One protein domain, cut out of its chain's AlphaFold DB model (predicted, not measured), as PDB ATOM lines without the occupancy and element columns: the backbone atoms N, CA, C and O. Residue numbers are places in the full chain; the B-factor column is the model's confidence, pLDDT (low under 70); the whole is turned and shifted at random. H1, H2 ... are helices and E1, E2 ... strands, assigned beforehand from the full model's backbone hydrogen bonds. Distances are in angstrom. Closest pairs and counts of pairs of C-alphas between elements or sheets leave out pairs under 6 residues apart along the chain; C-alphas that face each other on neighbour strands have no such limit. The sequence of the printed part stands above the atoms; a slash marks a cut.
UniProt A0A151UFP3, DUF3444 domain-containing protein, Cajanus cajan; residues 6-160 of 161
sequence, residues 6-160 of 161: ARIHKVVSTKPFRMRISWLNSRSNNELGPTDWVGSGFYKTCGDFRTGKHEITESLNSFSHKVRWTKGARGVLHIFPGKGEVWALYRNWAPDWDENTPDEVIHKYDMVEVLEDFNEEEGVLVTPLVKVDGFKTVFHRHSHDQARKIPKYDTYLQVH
ATOM      1  N   ALA A   6      29.548 -19.108   7.872       90.31
ATOM      2  CA  ALA A   6      30.196 -19.888   8.907       90.31
ATOM      3  C   ALA A   6      29.806 -19.347  10.276       90.31
ATOM      4  O   ALA A   6      29.786 -18.139  10.515       90.31
ATOM      5  N   ARG A   7      29.538 -20.262  11.204       91.44
ATOM      6  CA  ARG A   7      29.396 -19.935  12.616       91.44
ATOM      7  C   ARG A   7      30.765 -19.975  13.274       91.44
ATOM      8  O   ARG A   7      31.394 -21.030  13.333       91.44
ATOM      9  N   ILE A   8      31.193 -18.841  13.816       91.94
ATOM     10  CA  ILE A   8      32.382 -18.764  14.663       91.94
ATOM     11  C   ILE A   8      31.996 -19.222  16.072       91.94
ATOM     12  O   ILE A   8      31.080 -18.672  16.679       91.94
ATOM     13  N   HIS A   9      32.686 -20.240  16.590       92.00
ATOM     14  CA  HIS A   9      32.446 -20.757  17.941       92.00
ATOM     15  C   HIS A   9      33.361 -20.107  18.967       92.00
ATOM     16  O   HIS A   9      32.909 -19.732  20.043       92.00
ATOM     17  N   LYS A  10      34.657 -20.007  18.649       92.94
ATOM     18  CA  LYS A  10      35.653 -19.337  19.490       92.94
ATOM     19  C   LYS A  10      36.948 -19.072  18.735       92.94
ATOM     20  O   LYS A  10      37.319 -19.836  17.841       92.94
ATOM     21  N   VAL A  11      37.675 -18.054  19.177       92.94
ATOM     22  CA  VAL A  11      39.093 -17.876  18.848       92.94
ATOM     23  C   VAL A  11      39.903 -18.797  19.764       92.94
ATOM     24  O   VAL A  11      39.702 -18.800  20.975       92.94
ATOM     25  N   VAL A  12      40.754 -19.641  19.181       93.44
ATOM     26  CA  VAL A  12      41.580 -20.629  19.897       93.44
ATOM     27  C   VAL A  12      42.935 -20.032  20.265       93.44
ATOM     28  O   VAL A  12      43.392 -20.217  21.386       93.44
ATOM     29  N   SER A  13      43.567 -19.317  19.335       92.31
ATOM     30  CA  SER A  13      44.805 -18.570  19.560       92.31
ATOM     31  C   SER A  13      44.855 -17.374  18.615       92.31
ATOM     32  O   SER A  13      44.260 -17.406  17.538       92.31
ATOM     33  N   THR A  14      45.559 -16.317  19.006       90.50
ATOM     34  CA  THR A  14      45.846 -15.164  18.142       90.50
ATOM     35  C   THR A  14      47.236 -15.241  17.508       90.50
ATOM     36  O   THR A  14      47.476 -14.561  16.514       90.50
ATOM     37  N   LYS A  15      48.147 -16.069  18.048       90.25
ATOM     38  CA  LYS A  15      49.523 -16.257  17.551       90.25
ATOM     39  C   LYS A  15      49.988 -17.716  17.754       90.25
ATOM     40  O   LYS A  15      50.250 -18.096  18.895       90.25
ATOM     41  N   PRO A  16      50.093 -18.537  16.688       89.12
ATOM     42  CA  PRO A  16      49.504 -18.305  15.366       89.12
ATOM     43  C   PRO A  16      47.976 -18.183  15.465       89.12
ATOM     44  O   PRO A  16      47.363 -18.734  16.384       89.12
ATOM     45  N   PHE A  17      47.360 -17.435  14.548       90.62
ATOM     46  CA  PHE A  17      45.914 -17.243  14.568       90.62
ATOM     47  C   PHE A  17      45.190 -18.558  14.265       90.62
ATOM     48  O   PHE A  17      45.442 -19.196  13.248       90.62
ATOM     49  N   ARG A  18      44.275 -18.962  15.148       92.81
ATOM     50  CA  ARG A  18      43.442 -20.157  14.984       92.81
ATOM     51  C   ARG A  18      42.061 -19.877  15.545       92.81
ATOM     52  O   ARG A  18      41.935 -19.439  16.689       92.81
ATOM     53  N   MET A  19      41.015 -20.201  14.797       93.44
ATOM     54  CA  MET A  19      39.641 -20.156  15.291       93.44
ATOM     55  C   MET A  19      38.890 -21.437  14.954       93.44
ATOM     56  O   MET A  19      39.177 -22.108  13.964       93.44
ATOM     57  N   ARG A  20      37.910 -21.771  15.793       94.12
ATOM     58  CA  ARG A  20      37.000 -22.887  15.556       94.12
ATOM     59  C   ARG A  20      35.732 -22.367  14.907       94.12
ATOM     60  O   ARG A  20      35.029 -21.546  15.506       94.12
ATOM     61  N   ILE A  21      35.419 -22.904  13.738       93.75
ATOM     62  CA  ILE A  21      34.217 -22.571  12.980       93.75
ATOM     63  C   ILE A  21      33.413 -23.817  12.635       93.75
ATOM     64  O   ILE A  21      33.871 -24.948  12.805       93.75
ATOM     65  N   SER A  22      32.207 -23.586  12.145       92.12
ATOM     66  CA  SER A  22      31.430 -24.576  11.417       92.12
ATOM     67  C   SER A  22      30.745 -23.913  10.240       92.12
ATOM     68  O   SER A  22      30.020 -22.932  10.428       92.12
ATOM     69  N   TRP A  23      30.934 -24.468   9.049       90.75
ATOM     70  CA  TRP A  23      30.195 -24.046   7.866       90.75
ATOM     71  C   TRP A  23      28.707 -24.301   8.046       90.75
ATOM     72  O   TRP A  23      28.298 -25.303   8.643       90.75
ATOM     73  N   LEU A  24      27.901 -23.366   7.566       89.31
ATOM     74  CA  LEU A  24      26.463 -23.520   7.524       89.31
ATOM     75  C   LEU A  24      26.084 -24.186   6.211       89.31
ATOM     76  O   LEU A  24      26.467 -23.729   5.140       89.31
ATOM     77  N   ASN A  25      25.319 -25.264   6.317       83.00
ATOM     78  CA  ASN A  25      24.814 -25.998   5.174       83.00
ATOM     79  C   ASN A  25      23.307 -25.794   5.080       83.00
ATOM     80  O   ASN A  25      22.599 -25.881   6.090       83.00
ATOM     81  N   SER A  26      22.828 -25.592   3.860       72.88
ATOM     82  CA  SER A  26      21.430 -25.820   3.526       72.88
ATOM     83  C   SER A  26      21.274 -27.255   3.034       72.88
ATOM     84  O   SER A  26      22.127 -27.751   2.303       72.88
ATOM     85  N   ARG A  27      20.209 -27.938   3.460       57.00
ATOM     86  CA  ARG A  27      19.836 -29.256   2.919       57.00
ATOM     87  C   ARG A  27      18.686 -29.181   1.912       57.00
ATOM     88  O   ARG A  27      18.416 -30.183   1.270       57.00
ATOM     89  N   SER A  28      18.000 -28.044   1.834       59.78
ATOM     90  CA  SER A  28      16.801 -27.840   1.019       59.78
ATOM     91  C   SER A  28      16.434 -26.356   0.993       59.78
ATOM     92  O   SER A  28      16.792 -25.628   1.922       59.78
ATOM     93  N   ASN A  29      15.661 -25.943  -0.009       63.31
ATOM     94  CA  ASN A  29      14.991 -24.636  -0.052       63.31
ATOM     95  C   ASN A  29      13.460 -24.754   0.032       63.31
ATOM     96  O   ASN A  29      12.763 -23.825  -0.360       63.31
ATOM     97  N   ASN A  30      12.927 -25.866   0.555       59.91
ATOM     98  CA  ASN A  30      11.479 -26.107   0.641       59.91
ATOM     99  C   ASN A  30      10.711 -24.993   1.373       59.91
ATOM    100  O   ASN A  30       9.510 -24.841   1.173       59.91
ATOM    101  N   GLU A  31      11.371 -24.230   2.246       60.00
ATOM    102  CA  GLU A  31      10.762 -23.091   2.927       60.00
ATOM    103  C   GLU A  31      10.672 -21.822   2.067       60.00
ATOM    104  O   GLU A  31       9.887 -20.934   2.397       60.00
ATOM    105  N   LEU A  32      11.467 -21.734   0.999       57.16
ATOM    106  CA  LEU A  32      11.502 -20.617   0.052       57.16
ATOM    107  C   LEU A  32      10.722 -20.921  -1.233       57.16
ATOM    108  O   LEU A  32      10.423 -20.002  -1.977       57.16
ATOM    109  N   GLY A  33      10.350 -22.175  -1.502       59.25
ATOM    110  CA  GLY A  33       9.565 -22.522  -2.686       59.25
ATOM    111  C   GLY A  33       9.620 -24.008  -3.050       59.25
ATOM    112  O   GLY A  33      10.351 -24.776  -2.422       59.25
ATOM    113  N   PRO A  34       8.835 -24.434  -4.056       55.22
ATOM    114  CA  PRO A  34       8.771 -25.829  -4.494       55.22
ATOM    115  C   PRO A  34       9.973 -26.274  -5.350       55.22
ATOM    116  O   PRO A  34      10.192 -27.475  -5.490       55.22
ATOM    117  N   THR A  35      10.742 -25.341  -5.921       61.97
ATOM    118  CA  THR A  35      11.875 -25.634  -6.816       61.97
ATOM    119  C   THR A  35      13.172 -25.869  -6.026       61.97
ATOM    120  O   THR A  35      13.544 -25.053  -5.178       61.97
ATOM    121  N   ASP A  36      13.901 -26.958  -6.320       65.06
ATOM    122  CA  ASP A  36      15.198 -27.281  -5.693       65.06
ATOM    123  C   ASP A  36      16.353 -26.438  -6.261       65.06
ATOM    124  O   ASP A  36      17.258 -26.908  -6.946       65.06
ATOM    125  N   TRP A  37      16.317 -25.153  -5.930       67.38
ATOM    126  CA  TRP A  37      17.280 -24.131  -6.343       67.38
ATOM    127  C   TRP A  37      18.729 -24.429  -5.936       67.38
ATOM    128  O   TRP A  37      19.669 -24.090  -6.654       67.38
ATOM    129  N   VAL A  38      18.915 -25.054  -4.765       65.38
ATOM    130  CA  VAL A  38      20.250 -25.467  -4.299       65.38
ATOM    131  C   VAL A  38      20.769 -26.600  -5.172       65.38
ATOM    132  O   VAL A  38      21.954 -26.606  -5.503       65.38
ATOM    133  N   GLY A  39      19.886 -27.528  -5.556       62.22
ATOM    134  CA  GLY A  39      20.175 -28.574  -6.530       62.22
ATOM    135  C   GLY A  39      20.588 -28.016  -7.890       62.22
ATOM    136  O   GLY A  39      21.531 -28.531  -8.473       62.22
ATOM    137  N   SER A  40      19.979 -26.912  -8.333       64.56
ATOM    138  CA  SER A  40      20.310 -26.207  -9.586       64.56
ATOM    139  C   SER A  40      21.559 -25.310  -9.513       64.56
ATOM    140  O   SER A  40      21.763 -24.459 -10.374       64.56
ATOM    141  N   GLY A  41      22.393 -25.448  -8.475       66.12
ATOM    142  CA  GLY A  41      23.692 -24.771  -8.381       66.12
ATOM    143  C   GLY A  41      23.666 -23.347  -7.821       66.12
ATOM    144  O   GLY A  41      24.720 -22.718  -7.686       66.12
ATOM    145  N   PHE A  42      22.503 -22.826  -7.429       70.19
ATOM    146  CA  PHE A  42      22.410 -21.479  -6.885       70.19
ATOM    147  C   PHE A  42      22.631 -21.424  -5.366       70.19
ATOM    148  O   PHE A  42      22.192 -22.276  -4.587       70.19
ATOM    149  N   TYR A  43      23.267 -20.345  -4.906       70.81
ATOM    150  CA  TYR A  43      23.567 -20.157  -3.488       70.81
ATOM    151  C   TYR A  43      22.350 -19.668  -2.697       70.81
ATOM    152  O   TYR A  43      21.838 -18.567  -2.914       70.81
ATOM    153  N   LYS A  44      21.942 -20.458  -1.700       74.06
ATOM    154  CA  LYS A  44      20.983 -20.026  -0.681       74.06
ATOM    155  C   LYS A  44      21.636 -19.035   0.281       74.06
ATOM    156  O   LYS A  44      22.630 -19.353   0.932       74.06
ATOM    157  N   THR A  45      21.034 -17.861   0.403       75.75
ATOM    158  CA  THR A  45      21.574 -16.724   1.166       75.75
ATOM    159  C   THR A  45      20.678 -16.281   2.328       75.75
ATOM    160  O   THR A  45      21.165 -15.669   3.273       75.75
ATOM    161  N   CYS A  46      19.406 -16.675   2.337       81.56
ATOM    162  CA  CYS A  46      18.508 -16.553   3.486       81.56
ATOM    163  C   CYS A  46      17.709 -17.853   3.689       81.56
ATOM    164  O   CYS A  46      17.747 -18.749   2.847       81.56
ATOM    165  N   GLY A  47      17.038 -17.990   4.830       83.56
ATOM    166  CA  GLY A  47      16.272 -19.173   5.210       83.56
ATOM    167  C   GLY A  47      16.934 -20.009   6.301       83.56
ATOM    168  O   GLY A  47      17.668 -19.504   7.161       83.56
ATOM    169  N   ASP A  48      16.658 -21.308   6.254       86.06
ATOM    170  CA  ASP A  48      17.056 -22.255   7.286       86.06
ATOM    171  C   ASP A  48      18.410 -22.885   6.983       86.06
ATOM    172  O   ASP A  48      18.640 -23.501   5.935       86.06
ATOM    173  N   PHE A  49      19.303 -22.796   7.965       87.25
ATOM    174  CA  PHE A  49      20.643 -23.354   7.903       87.25
ATOM    175  C   PHE A  49      20.908 -24.307   9.062       87.25
ATOM    176  O   PHE A  49      20.378 -24.174  10.169       87.25
ATOM    177  N   ARG A  50      21.800 -25.273   8.831       88.81
ATOM    178  CA  ARG A  50      22.321 -26.157   9.877       88.81
ATOM    179  C   ARG A  50      23.824 -26.040   9.989       88.81
ATOM    180  O   ARG A  50      24.541 -25.915   9.001       88.81
ATOM    181  N   THR A  51      24.301 -26.123  11.223       89.44
ATOM    182  CA  THR A  51      25.733 -26.126  11.510       89.44
ATOM    183  C   THR A  51      26.342 -27.459  11.072       89.44
ATOM    184  O   THR A  51      25.853 -28.523  11.450       89.44
ATOM    185  N   GLY A  52      27.390 -27.398  10.251       88.19
ATOM    186  CA  GLY A  52      28.184 -28.548   9.839       88.19
ATOM    187  C   GLY A  52      29.161 -29.021  10.916       88.19
ATOM    188  O   GLY A  52      29.008 -28.746  12.108       88.19
ATOM    189  N   LYS A  53      30.195 -29.748  10.484       89.62
ATOM    190  CA  LYS A  53      31.261 -30.215  11.376       89.62
ATOM    191  C   LYS A  53      32.091 -29.040  11.898       89.62
ATOM    192  O   LYS A  53      32.029 -27.918  11.399       89.62
ATOM    193  N   HIS A  54      32.835 -29.299  12.964       93.12
ATOM    194  CA  HIS A  54      33.793 -28.334  13.480       93.12
ATOM    195  C   HIS A  54      35.079 -28.389  12.674       93.12
ATOM    196  O   HIS A  54      35.637 -29.466  12.484       93.12
ATOM    197  N   GLU A  55      35.565 -27.218  12.300       92.62
ATOM    198  CA  GLU A  55      36.815 -27.041  11.581       92.62
ATOM    199  C   GLU A  55      37.656 -25.971  12.270       92.62
ATOM    200  O   GLU A  55      37.134 -25.069  12.939       92.62
ATOM    201  N   ILE A  56      38.974 -26.098  12.135       92.62
ATOM    202  CA  ILE A  56      39.914 -25.061  12.542       92.62
ATOM    203  C   ILE A  56      40.326 -24.311  11.286       92.62
ATOM    204  O   ILE A  56      40.806 -24.925  10.340       92.62
ATOM    205  N   THR A  57      40.151 -22.994  11.299       89.38
ATOM    206  CA  THR A  57      40.694 -22.116  10.263       89.38
ATOM    207  C   THR A  57      41.742 -21.191  10.858       89.38
ATOM    208  O   THR A  57      41.630 -20.737  12.003       89.38
ATOM    209  N   GLU A  58      42.767 -20.932  10.059       89.81
ATOM    210  CA  GLU A  58      43.883 -20.036  10.366       89.81
ATOM    211  C   GLU A  58      43.790 -18.735   9.546       89.81
ATOM    212  O   GLU A  58      44.561 -17.802   9.753       89.81
ATOM    213  N   SER A  59      42.802 -18.640   8.645       81.25
ATOM    214  CA  SER A  59      42.569 -17.481   7.782       81.25
ATOM    215  C   SER A  59      41.509 -16.549   8.371       81.25
ATOM    216  O   SER A  59      40.352 -16.936   8.542       81.25
ATOM    217  N   LEU A  60      41.893 -15.294   8.629       73.50
ATOM    218  CA  LEU A  60      40.969 -14.202   8.968       73.50
ATOM    219  C   LEU A  60      40.298 -13.591   7.732       73.50
ATOM    220  O   LEU A  60      39.162 -13.132   7.813       73.50
ATOM    221  N   ASN A  61      40.968 -13.626   6.579       75.00
ATOM    222  CA  ASN A  61      40.525 -12.933   5.361       75.00
ATOM    223  C   ASN A  61      39.331 -13.617   4.672       75.00
ATOM    224  O   ASN A  61      38.851 -13.154   3.643       75.00
ATOM    225  N   SER A  62      38.856 -14.731   5.227       74.62
ATOM    226  CA  SER A  62      37.705 -15.483   4.726       74.62
ATOM    227  C   SER A  62      36.359 -14.943   5.230       74.62
ATOM    228  O   SER A  62      35.320 -15.417   4.777       74.62
ATOM    229  N   PHE A  63      36.354 -13.971   6.152       80.81
ATOM    230  CA  PHE A  63      35.139 -13.390   6.730       80.81
ATOM    231  C   PHE A  63      34.957 -11.948   6.263       80.81
ATOM    232  O   PHE A  63      35.843 -11.120   6.450       80.81
ATOM    233  N   SER A  64      33.793 -11.647   5.691       80.56
ATOM    234  CA  SER A  64      33.442 -10.295   5.248       80.56
ATOM    235  C   SER A  64      32.496  -9.604   6.227       80.56
ATOM    236  O   SER A  64      32.810  -8.527   6.727       80.56
ATOM    237  N   HIS A  65      31.366 -10.241   6.561       83.44
ATOM    238  CA  HIS A  65      30.312  -9.623   7.367       83.44
ATOM    239  C   HIS A  65      29.720 -10.550   8.413       83.44
ATOM    240  O   HIS A  65      29.615 -11.766   8.242       83.44
ATOM    241  N   LYS A  66      29.277  -9.926   9.505       86.75
ATOM    242  CA  LYS A  66      28.462 -10.567  10.524       86.75
ATOM    243  C   LYS A  66      26.996 -10.425  10.131       86.75
ATOM    244  O   LYS A  66      26.457  -9.327  10.165       86.75
ATOM    245  N   VAL A  67      26.364 -11.546   9.818       87.44
ATOM    246  CA  VAL A  67      24.915 -11.625   9.599       87.44
ATOM    247  C   VAL A  67      24.161 -11.803  10.913       87.44
ATOM    248  O   VAL A  67      24.651 -12.450  11.849       87.44
ATOM    249  N   ARG A  68      22.955 -11.235  10.979       88.44
ATOM    250  CA  ARG A  68      21.993 -11.525  12.045       88.44
ATOM    251  C   ARG A  68      21.389 -12.910  11.816       88.44
ATOM    252  O   ARG A  68      21.195 -13.345  10.687       88.44
ATOM    253  N   TRP A  69      21.132 -13.616  12.909       90.12
ATOM    254  CA  TRP A  69      20.495 -14.927  12.873       90.12
ATOM    255  C   TRP A  69      19.699 -15.161  14.153       90.12
ATOM    256  O   TRP A  69      20.033 -14.611  15.206       90.12
ATOM    257  N   THR A  70      18.672 -16.002  14.077       90.06
ATOM    258  CA  THR A  70      17.895 -16.448  15.240       90.06
ATOM    259  C   THR A  70      17.936 -17.969  15.370       90.06
ATOM    260  O   THR A  70      18.182 -18.705  14.411       90.06
ATOM    261  N   LYS A  71      17.786 -18.462  16.603       89.50
ATOM    262  CA  LYS A  71      17.815 -19.899  16.884       89.50
ATOM    263  C   LYS A  71      16.426 -20.488  16.666       89.50
ATOM    264  O   LYS A  71      15.498 -20.147  17.391       89.50
ATOM    265  N   GLY A  72      16.333 -21.419  15.731       86.19
ATOM    266  CA  GLY A  72      15.151 -22.226  15.483       86.19
ATOM    267  C   GLY A  72      15.041 -23.466  16.358       86.19
ATOM    268  O   GLY A  72      15.927 -23.812  17.154       86.19
ATOM    269  N   ALA A  73      13.953 -24.201  16.146       85.50
ATOM    270  CA  ALA A  73      13.771 -25.523  16.727       85.50
ATOM    271  C   ALA A  73      14.863 -26.495  16.243       85.50
ATOM    272  O   ALA A  73      15.376 -26.397  15.129       85.50
ATOM    273  N   ARG A  74      15.218 -27.476  17.085       85.00
ATOM    274  CA  ARG A  74      16.165 -28.561  16.739       85.00
ATOM    275  C   ARG A  74      17.538 -28.078  16.230       85.00
ATOM    276  O   ARG A  74      18.210 -28.791  15.491       85.00
ATOM    277  N   GLY A  75      17.973 -26.883  16.643       83.25
ATOM    278  CA  GLY A  75      19.293 -26.343  16.299       83.25
ATOM    279  C   GLY A  75      19.403 -25.765  14.886       83.25
ATOM    280  O   GLY A  75      20.521 -25.556  14.416       83.25
ATOM    281  N   VAL A  76      18.270 -25.510  14.224       87.69
ATOM    282  CA  VAL A  76      18.224 -24.720  12.987       87.69
ATOM    283  C   VAL A  76      18.645 -23.280  13.290       87.69
ATOM    284  O   VAL A  76      18.363 -22.748  14.365       87.69
ATOM    285  N   LEU A  77      19.372 -22.670  12.360       89.25
ATOM    286  CA  LEU A  77      19.716 -21.255  12.377       89.25
ATOM    287  C   LEU A  77      18.906 -20.574  11.282       89.25
ATOM    288  O   LEU A  77      19.012 -20.963  10.122       89.25
ATOM    289  N   HIS A  78      18.128 -19.571  11.656       87.75
ATOM    290  CA  HIS A  78      17.357 -18.769  10.721       87.75
ATOM    291  C   HIS A  78      18.162 -17.528  10.363       87.75
ATOM    292  O   HIS A  78      18.547 -16.766  11.254       87.75
ATOM    293  N   ILE A  79      18.432 -17.338   9.077       88.62
ATOM    294  CA  ILE A  79      19.055 -16.125   8.548       88.62
ATOM    295  C   ILE A  79      18.024 -15.488   7.632       88.62
ATOM    296  O   ILE A  79      17.837 -15.935   6.507       88.62
ATOM    297  N   PHE A  80      17.336 -14.467   8.125       87.31
ATOM    298  CA  PHE A  80      16.343 -13.725   7.359       87.31
ATOM    299  C   PHE A  80      16.692 -12.239   7.351       87.31
ATOM    300  O   PHE A  80      17.369 -11.780   8.276       87.31
ATOM    301  N   PRO A  81      16.231 -11.498   6.332       88.69
ATOM    302  CA  PRO A  81      16.424 -10.059   6.268       88.69
ATOM    303  C   PRO A  81      15.826  -9.369   7.495       88.69
ATOM    304  O   PRO A  81      14.652  -9.562   7.824       88.69
ATOM    305  N   GLY A  82      16.647  -8.575   8.178       89.25
ATOM    306  CA  GLY A  82      16.225  -7.745   9.300       89.25
ATOM    307  C   GLY A  82      16.068  -6.282   8.907       89.25
ATOM    308  O   GLY A  82      16.747  -5.793   8.005       89.25
ATOM    309  N   LYS A  83      15.222  -5.552   9.635       91.69
ATOM    310  CA  LYS A  83      15.032  -4.110   9.444       91.69
ATOM    311  C   LYS A  83      16.362  -3.347   9.471       91.69
ATOM    312  O   LYS A  83      17.166  -3.515  10.390       91.69
ATOM    313  N   GLY A  84      16.549  -2.475   8.481       89.94
ATOM    314  CA  GLY A  84      17.734  -1.641   8.275       89.94
ATOM    315  C   GLY A  84      18.910  -2.357   7.609       89.94
ATOM    316  O   GLY A  84      19.948  -1.736   7.389       89.94
ATOM    317  N   GLU A  85      18.791  -3.650   7.297       89.81
ATOM    318  CA  GLU A  85      19.822  -4.355   6.541       89.81
ATOM    319  C   GLU A  85      19.714  -4.065   5.044       89.81
ATOM    320  O   GLU A  85      18.629  -3.843   4.501       89.81
ATOM    321  N   VAL A  86      20.860  -4.119   4.370       89.12
ATOM    322  CA  VAL A  86      20.952  -3.978   2.921       89.12
ATOM    323  C   VAL A  86      21.154  -5.347   2.290       89.12
ATOM    324  O   VAL A  86      22.064  -6.097   2.645       89.12
ATOM    325  N   TRP A  87      20.304  -5.653   1.322       87.94
ATOM    326  CA  TRP A  87      20.296  -6.916   0.609       87.94
ATOM    327  C   TRP A  87      20.208  -6.667  -0.897       87.94
ATOM    328  O   TRP A  87      19.884  -5.572  -1.356       87.94
ATOM    329  N   ALA A  88      20.520  -7.690  -1.676       85.81
ATOM    330  CA  ALA A  88      20.457  -7.671  -3.120       85.81
ATOM    331  C   ALA A  88      19.396  -8.653  -3.617       85.81
ATOM    332  O   ALA A  88      19.448  -9.843  -3.312       85.81
ATOM    333  N   LEU A  89      18.441  -8.147  -4.389       82.38
ATOM    334  CA  LEU A  89      17.384  -8.915  -5.042       82.38
ATOM    335  C   LEU A  89      17.766  -9.218  -6.475       82.38
ATOM    336  O   LEU A  89      18.203  -8.320  -7.184       82.38
ATOM    337  N   TYR A  90      17.526 -10.436  -6.943       78.38
ATOM    338  CA  TYR A  90      17.585 -10.724  -8.374       78.38
ATOM    339  C   TYR A  90      16.515  -9.916  -9.127       78.38
ATOM    340  O   TYR A  90      15.345  -9.938  -8.750       78.38
ATOM    341  N   ARG A  91      16.900  -9.206 -10.197       74.38
ATOM    342  CA  ARG A  91      15.974  -8.332 -10.953       74.38
ATOM    343  C   ARG A  91      14.859  -9.080 -11.675       74.38
ATOM    344  O   ARG A  91      13.739  -8.594 -11.721       74.38
ATOM    345  N   ASN A  92      15.190 -10.224 -12.267       70.56
ATOM    346  CA  ASN A  92      14.318 -10.945 -13.198       70.56
ATOM    347  C   ASN A  92      14.109 -12.396 -12.771       70.56
ATOM    348  O   ASN A  92      13.963 -13.259 -13.632       70.56
ATOM    349  N   TRP A  93      14.187 -12.671 -11.467       71.75
ATOM    350  CA  TRP A  93      14.059 -14.035 -10.975       71.75
ATOM    351  C   TRP A  93      12.780 -14.690 -11.509       71.75
ATOM    352  O   TRP A  93      11.715 -14.068 -11.514       71.75
ATOM    353  N   ALA A  94      12.912 -15.940 -11.943       68.31
ATOM    354  CA  ALA A  94      11.796 -16.773 -12.341       68.31
ATOM    355  C   ALA A  94      11.998 -18.208 -11.812       68.31
ATOM    356  O   ALA A  94      13.137 -18.669 -11.686       68.31
ATOM    357  N   PRO A  95      10.908 -18.916 -11.462       65.81
ATOM    358  CA  PRO A  95      10.968 -20.235 -10.827       65.81
ATOM    359  C   PRO A  95      11.486 -21.355 -11.740       65.81
ATOM    360  O   PRO A  95      11.736 -22.456 -11.250       65.81
ATOM    361  N   ASP A  96      11.615 -21.090 -13.038       72.50
ATOM    362  CA  ASP A  96      12.145 -21.979 -14.074       72.50
ATOM    363  C   ASP A  96      13.651 -21.795 -14.321       72.50
ATOM    364  O   ASP A  96      14.217 -22.514 -15.144       72.50
ATOM    365  N   TRP A  97      14.311 -20.867 -13.617       75.19
ATOM    366  CA  TRP A  97      15.763 -20.727 -13.695       75.19
ATOM    367  C   TRP A  97      16.465 -21.993 -13.189       75.19
ATOM    368  O   TRP A  97      16.163 -22.528 -12.121       75.19
ATOM    369  N   ASP A  98      17.451 -22.430 -13.960       72.62
ATOM    370  CA  ASP A  98      18.235 -23.643 -13.772       72.62
ATOM    371  C   ASP A  98      19.718 -23.410 -14.139       72.62
ATOM    372  O   ASP A  98      20.148 -22.286 -14.404       72.62
ATOM    373  N   GLU A  99      20.502 -24.489 -14.189       70.50
ATOM    374  CA  GLU A  99      21.923 -24.466 -14.571       70.50
ATOM    375  C   GLU A  99      22.180 -23.927 -15.994       70.50
ATOM    376  O   GLU A  99      23.303 -23.535 -16.306       70.50
ATOM    377  N   ASN A 100      21.159 -23.893 -16.858       77.19
ATOM    378  CA  ASN A 100      21.250 -23.397 -18.231       77.19
ATOM    379  C   ASN A 100      20.877 -21.912 -18.346       77.19
ATOM    380  O   ASN A 100      20.958 -21.333 -19.435       77.19
ATOM    381  N   THR A 101      20.452 -21.281 -17.249       75.75
ATOM    382  CA  THR A 101      20.083 -19.867 -17.252       75.75
ATOM    383  C   THR A 101      21.329 -19.008 -17.484       75.75
ATOM    384  O   THR A 101      22.318 -19.160 -16.768       75.75
ATOM    385  N   PRO A 102      21.326 -18.083 -18.465       77.75
ATOM    386  CA  PRO A 102      22.520 -17.314 -18.792       77.75
ATOM    387  C   PRO A 102      23.028 -16.482 -17.609       77.75
ATOM    388  O   PRO A 102      22.260 -15.763 -16.962       77.75
ATOM    389  N   ASP A 103      24.346 -16.484 -17.403       69.88
ATOM    390  CA  ASP A 103      25.008 -15.720 -16.340       69.88
ATOM    391  C   ASP A 103      24.632 -14.230 -16.359       69.88
ATOM    392  O   ASP A 103      24.477 -13.608 -15.308       69.88
ATOM    393  N   GLU A 104      24.439 -13.641 -17.540       73.31
ATOM    394  CA  GLU A 104      24.046 -12.233 -17.696       73.31
ATOM    395  C   GLU A 104      22.680 -11.900 -17.077       73.31
ATOM    396  O   GLU A 104      22.393 -10.733 -16.783       73.31
ATOM    397  N   VAL A 105      21.825 -12.907 -16.908       71.44
ATOM    398  CA  VAL A 105      20.508 -12.788 -16.284       71.44
ATOM    399  C   VAL A 105      20.634 -13.010 -14.775       71.44
ATOM    400  O   VAL A 105      20.106 -12.213 -13.997       71.44
ATOM    401  N   ILE A 106      21.408 -14.021 -14.364       67.94
ATOM    402  CA  ILE A 106      21.625 -14.383 -12.957       67.94
ATOM    403  C   ILE A 106      22.367 -13.273 -12.201       67.94
ATOM    404  O   ILE A 106      22.032 -12.962 -11.064       67.94
ATOM    405  N   HIS A 107      23.339 -12.605 -12.818       71.31
ATOM    406  CA  HIS A 107      24.181 -11.626 -12.120       71.31
ATOM    407  C   HIS A 107      23.577 -10.211 -12.024       71.31
ATOM    408  O   HIS A 107      24.268  -9.266 -11.627       71.31
ATOM    409  N   LYS A 108      22.297 -10.028 -12.381       78.62
ATOM    410  CA  LYS A 108      21.606  -8.733 -12.299       78.62
ATOM    411  C   LYS A 108      20.819  -8.607 -11.001       78.62
ATOM    412  O   LYS A 108      19.819  -9.296 -10.800       78.62
ATOM    413  N   TYR A 109      21.224  -7.637 -10.181       81.06
ATOM    414  CA  TYR A 109      20.620  -7.394  -8.879       81.06
ATOM    415  C   TYR A 109      20.157  -5.952  -8.683       81.06
ATOM    416  O   TYR A 109      20.769  -5.014  -9.196       81.06
ATOM    417  N   ASP A 110      19.106  -5.795  -7.886       85.06
ATOM    418  CA  ASP A 110      18.721  -4.542  -7.255       85.06
ATOM    419  C   ASP A 110      19.164  -4.525  -5.804       85.06
ATOM    420  O   ASP A 110      18.872  -5.437  -5.032       85.06
ATOM    421  N   MET A 111      19.830  -3.443  -5.431       87.75
ATOM    422  CA  MET A 111      20.139  -3.148  -4.045       87.75
ATOM    423  C   MET A 111      18.887  -2.641  -3.349       87.75
ATOM    424  O   MET A 111      18.219  -1.744  -3.861       87.75
ATOM    425  N   VAL A 112      18.573  -3.201  -2.187       89.62
ATOM    426  CA  VAL A 112      17.412  -2.802  -1.398       89.62
ATOM    427  C   VAL A 112      17.749  -2.703   0.078       89.62
ATOM    428  O   VAL A 112      18.578  -3.449   0.595       89.62
ATOM    429  N   GLU A 113      17.078  -1.787   0.761       91.50
ATOM    430  CA  GLU A 113      17.068  -1.723   2.216       91.50
ATOM    431  C   GLU A 113      15.773  -2.329   2.749       91.50
ATOM    432  O   GLU A 113      14.686  -2.062   2.234       91.50
ATOM    433  N   VAL A 114      15.894  -3.131   3.798       91.44
ATOM    434  CA  VAL A 114      14.767  -3.753   4.487       91.44
ATOM    435  C   VAL A 114      14.117  -2.745   5.435       91.44
ATOM    436  O   VAL A 114      14.762  -2.224   6.345       91.44
ATOM    437  N   LEU A 115      12.826  -2.478   5.252       91.56
ATOM    438  CA  LEU A 115      12.074  -1.506   6.053       91.56
ATOM    439  C   LEU A 115      11.472  -2.116   7.326       91.56
ATOM    440  O   LEU A 115      11.326  -1.420   8.336       91.56
ATOM    441  N   GLU A 116      11.161  -3.412   7.293       91.25
ATOM    442  CA  GLU A 116      10.534  -4.168   8.382       91.25
ATOM    443  C   GLU A 116      11.149  -5.565   8.489       91.25
ATOM    444  O   GLU A 116      11.609  -6.118   7.492       91.25
ATOM    445  N   ASP A 117      11.187  -6.127   9.700       89.06
ATOM    446  CA  ASP A 117      11.693  -7.486   9.895       89.06
ATOM    447  C   ASP A 117      10.836  -8.499   9.117       89.06
ATOM    448  O   ASP A 117       9.624  -8.330   8.978       89.06
ATOM    449  N   PHE A 118      11.476  -9.556   8.613       86.44
ATOM    450  CA  PHE A 118      10.806 -10.608   7.851       86.44
ATOM    451  C   PHE A 118       9.602 -11.212   8.596       86.44
ATOM    452  O   PHE A 118       9.705 -11.611   9.760       86.44
ATOM    453  N   ASN A 119       8.483 -11.344   7.885       86.75
ATOM    454  CA  ASN A 119       7.249 -11.967   8.345       86.75
ATOM    455  C   ASN A 119       6.922 -13.177   7.452       86.75
ATOM    456  O   ASN A 119       7.026 -13.111   6.232       86.75
ATOM    457  N   GLU A 120       6.525 -14.303   8.046       80.56
ATOM    458  CA  GLU A 120       6.277 -15.529   7.279       80.56
ATOM    459  C   GLU A 120       5.048 -15.477   6.363       80.56
ATOM    460  O   GLU A 120       5.066 -16.105   5.305       80.56
ATOM    461  N   GLU A 121       3.999 -14.758   6.762       82.75
ATOM    462  CA  GLU A 121       2.758 -14.598   5.994       82.75
ATOM    463  C   GLU A 121       2.920 -13.528   4.914       82.75
ATOM    464  O   GLU A 121       2.415 -13.643   3.800       82.75
ATOM    465  N   GLU A 122       3.656 -12.479   5.259       82.81
ATOM    466  CA  GLU A 122       3.697 -11.233   4.513       82.81
ATOM    467  C   GLU A 122       4.990 -11.045   3.696       82.81
ATOM    468  O   GLU A 122       5.030 -10.229   2.774       82.81
ATOM    469  N   GLY A 123       6.041 -11.807   3.993       86.12
ATOM    470  CA  GLY A 123       7.360 -11.673   3.384       86.12
ATOM    471  C   GLY A 123       8.164 -10.512   3.974       86.12
ATOM    472  O   GLY A 123       8.219 -10.326   5.189       86.12
ATOM    473  N   VAL A 124       8.828  -9.738   3.116       89.50
ATOM    474  CA  VAL A 124       9.700  -8.630   3.525       89.50
ATOM    475  C   VAL A 124       9.352  -7.343   2.789       89.50
ATOM    476  O   VAL A 124       9.210  -7.320   1.566       89.50
ATOM    477  N   LEU A 125       9.228  -6.247   3.539       91.00
ATOM    478  CA  LEU A 125       9.054  -4.913   2.978       91.00
ATOM    479  C   LEU A 125      10.423  -4.286   2.719       91.00
ATOM    480  O   LEU A 125      11.242  -4.171   3.632       91.00
ATOM    481  N   VAL A 126      10.671  -3.865   1.481       91.31
ATOM    482  CA  VAL A 126      11.961  -3.303   1.071       91.31
ATOM    483  C   VAL A 126      11.789  -2.025   0.262       91.31
ATOM    484  O   VAL A 126      10.776  -1.846  -0.409       91.31
ATOM    485  N   THR A 127      12.803  -1.162   0.264       92.25
ATOM    486  CA  THR A 127      12.877   0.015  -0.613       92.25
ATOM    487  C   THR A 127      14.132  -0.041  -1.492       92.25
ATOM    488  O   THR A 127      15.200  -0.420  -0.996       92.25
ATOM    489  N   PRO A 128      14.046   0.283  -2.795       91.19
ATOM    490  CA  PRO A 128      15.206   0.307  -3.679       91.19
ATOM    491  C   PRO A 128      16.260   1.332  -3.258       91.19
ATOM    492  O   PRO A 128      15.962   2.481  -2.924       91.19
ATOM    493  N   LEU A 129      17.520   0.920  -3.358       90.69
ATOM    494  CA  LEU A 129      18.678   1.787  -3.226       90.69
ATOM    495  C   LEU A 129      19.259   2.082  -4.608       90.69
ATOM    496  O   LEU A 129      19.533   1.183  -5.403       90.69
ATOM    497  N   VAL A 130      19.480   3.363  -4.878       89.19
ATOM    498  CA  VAL A 130      20.031   3.852  -6.140       89.19
ATOM    499  C   VAL A 130      21.511   4.101  -5.967       89.19
ATOM    500  O   VAL A 130      21.957   4.661  -4.966       89.19
ATOM    501  N   LYS A 131      22.286   3.658  -6.953       88.94
ATOM    502  CA  LYS A 131      23.723   3.890  -6.993       88.94
ATOM    503  C   LYS A 131      23.996   5.377  -7.205       88.94
ATOM    504  O   LYS A 131      23.458   5.961  -8.139       88.94
ATOM    505  N   VAL A 132      24.849   5.965  -6.370       87.50
ATOM    506  CA  VAL A 132      25.290   7.353  -6.548       87.50
ATOM    507  C   VAL A 132      26.204   7.433  -7.771       87.50
ATOM    508  O   VAL A 132      27.181   6.679  -7.872       87.50
ATOM    509  N   ASP A 133      25.919   8.371  -8.672       86.88
ATOM    510  CA  ASP A 133      26.750   8.622  -9.848       86.88
ATOM    511  C   ASP A 133      28.205   8.922  -9.461       86.88
ATOM    512  O   ASP A 133      28.497   9.632  -8.499       86.88
ATOM    513  N   GLY A 134      29.145   8.339 -10.207       88.31
ATOM    514  CA  GLY A 134      30.583   8.464  -9.944       88.31
ATOM    515  C   GLY A 134      31.140   7.517  -8.871       88.31
ATOM    516  O   GLY A 134      32.358   7.350  -8.796       88.31
ATOM    517  N   PHE A 135      30.300   6.821  -8.097       83.69
ATOM    518  CA  PHE A 135      30.750   5.845  -7.099       83.69
ATOM    519  C   PHE A 135      30.514   4.411  -7.560       83.69
ATOM    520  O   PHE A 135      29.549   4.115  -8.253       83.69
ATOM    521  N   LYS A 136      31.386   3.472  -7.168       80.50
ATOM    522  CA  LYS A 136      31.209   2.047  -7.507       80.50
ATOM    523  C   LYS A 136      30.237   1.328  -6.571       80.50
ATOM    524  O   LYS A 136      29.481   0.490  -7.053       80.50
ATOM    525  N   THR A 137      30.262   1.663  -5.281       80.75
ATOM    526  CA  THR A 137      29.620   0.900  -4.195       80.75
ATOM    527  C   THR A 137      28.823   1.773  -3.220       80.75
ATOM    528  O   THR A 137      28.469   1.311  -2.141       80.75
ATOM    529  N   VAL A 138      28.566   3.038  -3.563       84.62
ATOM    530  CA  VAL A 138      27.776   3.943  -2.716       84.62
ATOM    531  C   VAL A 138      26.357   3.993  -3.254       84.62
ATOM    532  O   VAL A 138      26.152   4.239  -4.444       84.62
ATOM    533  N   PHE A 139      25.394   3.764  -2.367       87.81
ATOM    534  CA  PHE A 139      23.974   3.770  -2.683       87.81
ATOM    535  C   PHE A 139      23.215   4.659  -1.701       87.81
ATOM    536  O   PHE A 139      23.626   4.814  -0.551       87.81
ATOM    537  N   HIS A 140      22.101   5.226  -2.146       87.94
ATOM    538  CA  HIS A 140      21.200   6.020  -1.317       87.94
ATOM    539  C   HIS A 140      19.749   5.631  -1.581       87.94
ATOM    540  O   HIS A 140      19.422   5.072  -2.628       87.94
ATOM    541  N   ARG A 141      18.862   5.944  -0.633       85.50
ATOM    542  CA  ARG A 141      17.425   5.779  -0.850       85.50
ATOM    543  C   ARG A 141      16.976   6.661  -2.007       85.50
ATOM    544  O   ARG A 141      17.384   7.824  -2.107       85.50
ATOM    545  N   HIS A 142      16.130   6.104  -2.861       78.31
ATOM    546  CA  HIS A 142      15.417   6.898  -3.847       78.31
ATOM    547  C   HIS A 142      14.512   7.918  -3.124       78.31
ATOM    548  O   HIS A 142      13.968   7.631  -2.060       78.31
ATOM    549  N   SER A 143      14.381   9.128  -3.671       66.69
ATOM    550  CA  SER A 143      13.649  10.241  -3.040       66.69
ATOM    551  C   SER A 143      12.136  10.015  -2.957       66.69
ATOM    552  O   SER A 143      11.475  10.583  -2.092       66.69
ATOM    553  N   HIS A 144      11.594   9.168  -3.833       66.44
ATOM    554  CA  HIS A 144      10.234   8.651  -3.725       66.44
ATOM    555  C   HIS A 144      10.265   7.275  -3.071       66.44
ATOM    556  O   HIS A 144      10.948   6.384  -3.579       66.44
ATOM    557  N   ASP A 145       9.517   7.127  -1.978       66.31
ATOM    558  CA  ASP A 145       9.385   5.893  -1.209       66.31
ATOM    559  C   ASP A 145       8.663   4.828  -2.051       66.31
ATOM    560  O   ASP A 145       7.438   4.734  -2.078       66.31
ATOM    561  N   GLN A 146       9.435   4.071  -2.831       82.00
ATOM    562  CA  GLN A 146       8.956   2.961  -3.660       82.00
ATOM    563  C   GLN A 146       9.038   1.655  -2.873       82.00
ATOM    564  O   GLN A 146       9.602   0.661  -3.338       82.00
ATOM    565  N   ALA A 147       8.517   1.679  -1.647       87.50
ATOM    566  CA  ALA A 147       8.441   0.492  -0.822       87.50
ATOM    567  C   ALA A 147       7.651  -0.592  -1.570       87.50
ATOM    568  O   ALA A 147       6.528  -0.369  -2.026       87.50
ATOM    569  N   ARG A 148       8.251  -1.772  -1.710       87.50
ATOM    570  CA  ARG A 148       7.615  -2.945  -2.306       87.50
ATOM    571  C   ARG A 148       7.703  -4.120  -1.352       87.50
ATOM    572  O   ARG A 148       8.700  -4.298  -0.652       87.50
ATOM    573  N   LYS A 149       6.650  -4.925  -1.341       87.81
ATOM    574  CA  LYS A 149       6.574  -6.147  -0.548       87.81
ATOM    575  C   LYS A 149       7.062  -7.310  -1.398       87.81
ATOM    576  O   LYS A 149       6.577  -7.494  -2.511       87.81
ATOM    577  N   ILE A 150       8.035  -8.053  -0.889       84.44
ATOM    578  CA  ILE A 150       8.563  -9.259  -1.522       84.44
ATOM    579  C   ILE A 150       8.001 -10.457  -0.755       84.44
ATOM    580  O   ILE A 150       8.351 -10.621   0.417       84.44
ATOM    581  N   PRO A 151       7.124 -11.274  -1.364       79.56
ATOM    582  CA  PRO A 151       6.595 -12.476  -0.729       79.56
ATOM    583  C   PRO A 151       7.705 -13.421  -0.269       79.56
ATOM    584  O   PRO A 151       8.769 -13.486  -0.882       79.56
ATOM    585  N   LYS A 152       7.442 -14.225   0.768       73.69
ATOM    586  CA  LYS A 152       8.374 -15.252   1.276       73.69
ATOM    587  C   LYS A 152       8.929 -16.149   0.165       73.69
ATOM    588  O   LYS A 152      10.133 -16.378   0.107       73.69
ATOM    589  N   TYR A 153       8.052 -16.600  -0.730       63.12
ATOM    590  CA  TYR A 153       8.417 -17.482  -1.838       63.12
ATOM    591  C   TYR A 153       9.186 -16.791  -2.969       63.12
ATOM    592  O   TYR A 153       9.747 -17.471  -3.819       63.12
ATOM    593  N   ASP A 154       9.240 -15.458  -2.934       62.34
ATOM    594  CA  ASP A 154      10.008 -14.607  -3.845       62.34
ATOM    595  C   ASP A 154      11.199 -13.939  -3.137       62.34
ATOM    596  O   ASP A 154      11.895 -13.095  -3.710       62.34
ATOM    597  N   THR A 155      11.449 -14.290  -1.867       59.09
ATOM    598  CA  THR A 155      12.508 -13.703  -1.040       59.09
ATOM    599  C   THR A 155      13.857 -14.323  -1.414       59.09
ATOM    600  O   THR A 155      14.498 -15.023  -0.638       59.09
ATOM    601  N   TYR A 156      14.311 -14.058  -2.637       63.72
ATOM    602  CA  TYR A 156      15.621 -14.462  -3.149       63.72
ATOM    603  C   TYR A 156      16.627 -13.338  -2.923       63.72
ATOM    604  O   TYR A 156      17.137 -12.710  -3.853       63.72
ATOM    605  N   LEU A 157      16.860 -13.045  -1.647       59.12
ATOM    606  CA  LEU A 157      17.729 -11.967  -1.198       59.12
ATOM    607  C   LEU A 157      19.128 -12.493  -0.899       59.12
ATOM    608  O   LEU A 157      19.280 -13.367  -0.051       59.12
ATOM    609  N   GLN A 158      20.149 -11.901  -1.519       56.59
ATOM    610  CA  GLN A 158      21.545 -12.087  -1.130       56.59
ATOM    611  C   GLN A 158      22.004 -10.984  -0.182       56.59
ATOM    612  O   GLN A 158      21.721  -9.811  -0.406       56.59
ATOM    613  N   VAL A 159      22.748 -11.330   0.868       55.31
ATOM    614  CA  VAL A 159      23.358 -10.310   1.736       55.31
ATOM    615  C   VAL A 159      24.371  -9.519   0.918       55.31
ATOM    616  O   VAL A 159      25.248 -10.111   0.284       55.31
ATOM    617  N   HIS A 160      24.284  -8.191   0.948       46.81
ATOM    618  CA  HIS A 160      25.300  -7.349   0.331       46.81
ATOM    619  C   HIS A 160      26.324  -6.862   1.360       46.81
ATOM    620  O   HIS A 160      26.002  -6.603   2.517       46.81
TER     621      HIS A 160
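AT A GLANCE: This is residues 6 to 160 of the 161 residues of the protein "DUF3444 domain-containing protein" of Cajanus cajan (UniProt A0A151UFP3). Amid little regular structure, two twisted antiparallel sheets, E6 to E11 and E1 to E5, lie towards opposite ends of the longest axis. Eleven named strands and one named helix, H1 between E6 and E7, hold 61 of 155 printed residues, mostly strand. The whole is compact, radius of gyration of the C-alphas 17.3 A, spanning 50 by 40 by 32 A.

HOW THE PARTS SIT: E8, residues 124 to 131, has E7, 109 to 114, on one side and E9, 139 to 141, and E10, 148 to 150, on the other. N 113 and O 127 are within hydrogen-bond range, 2.9 A. E2, 17 to 25, has E1, 6 to 14, and E3, 47 to 51, on one side, E4, 55 to 57, on the other; N 7 and O 22 are 2.8 A apart.

IN THESE COORDINATES: C-alpha 6 is at (30.196, -19.888, 8.907). E6 is residues 86 to 90, E5 77 to 79, H1 103 to 106 and E11 157 to 159, ending at (23.358, -10.310, 1.736).

THE WHOLE: The printed part has no cut; among others, residues 27 to 41 have pLDDT under 70.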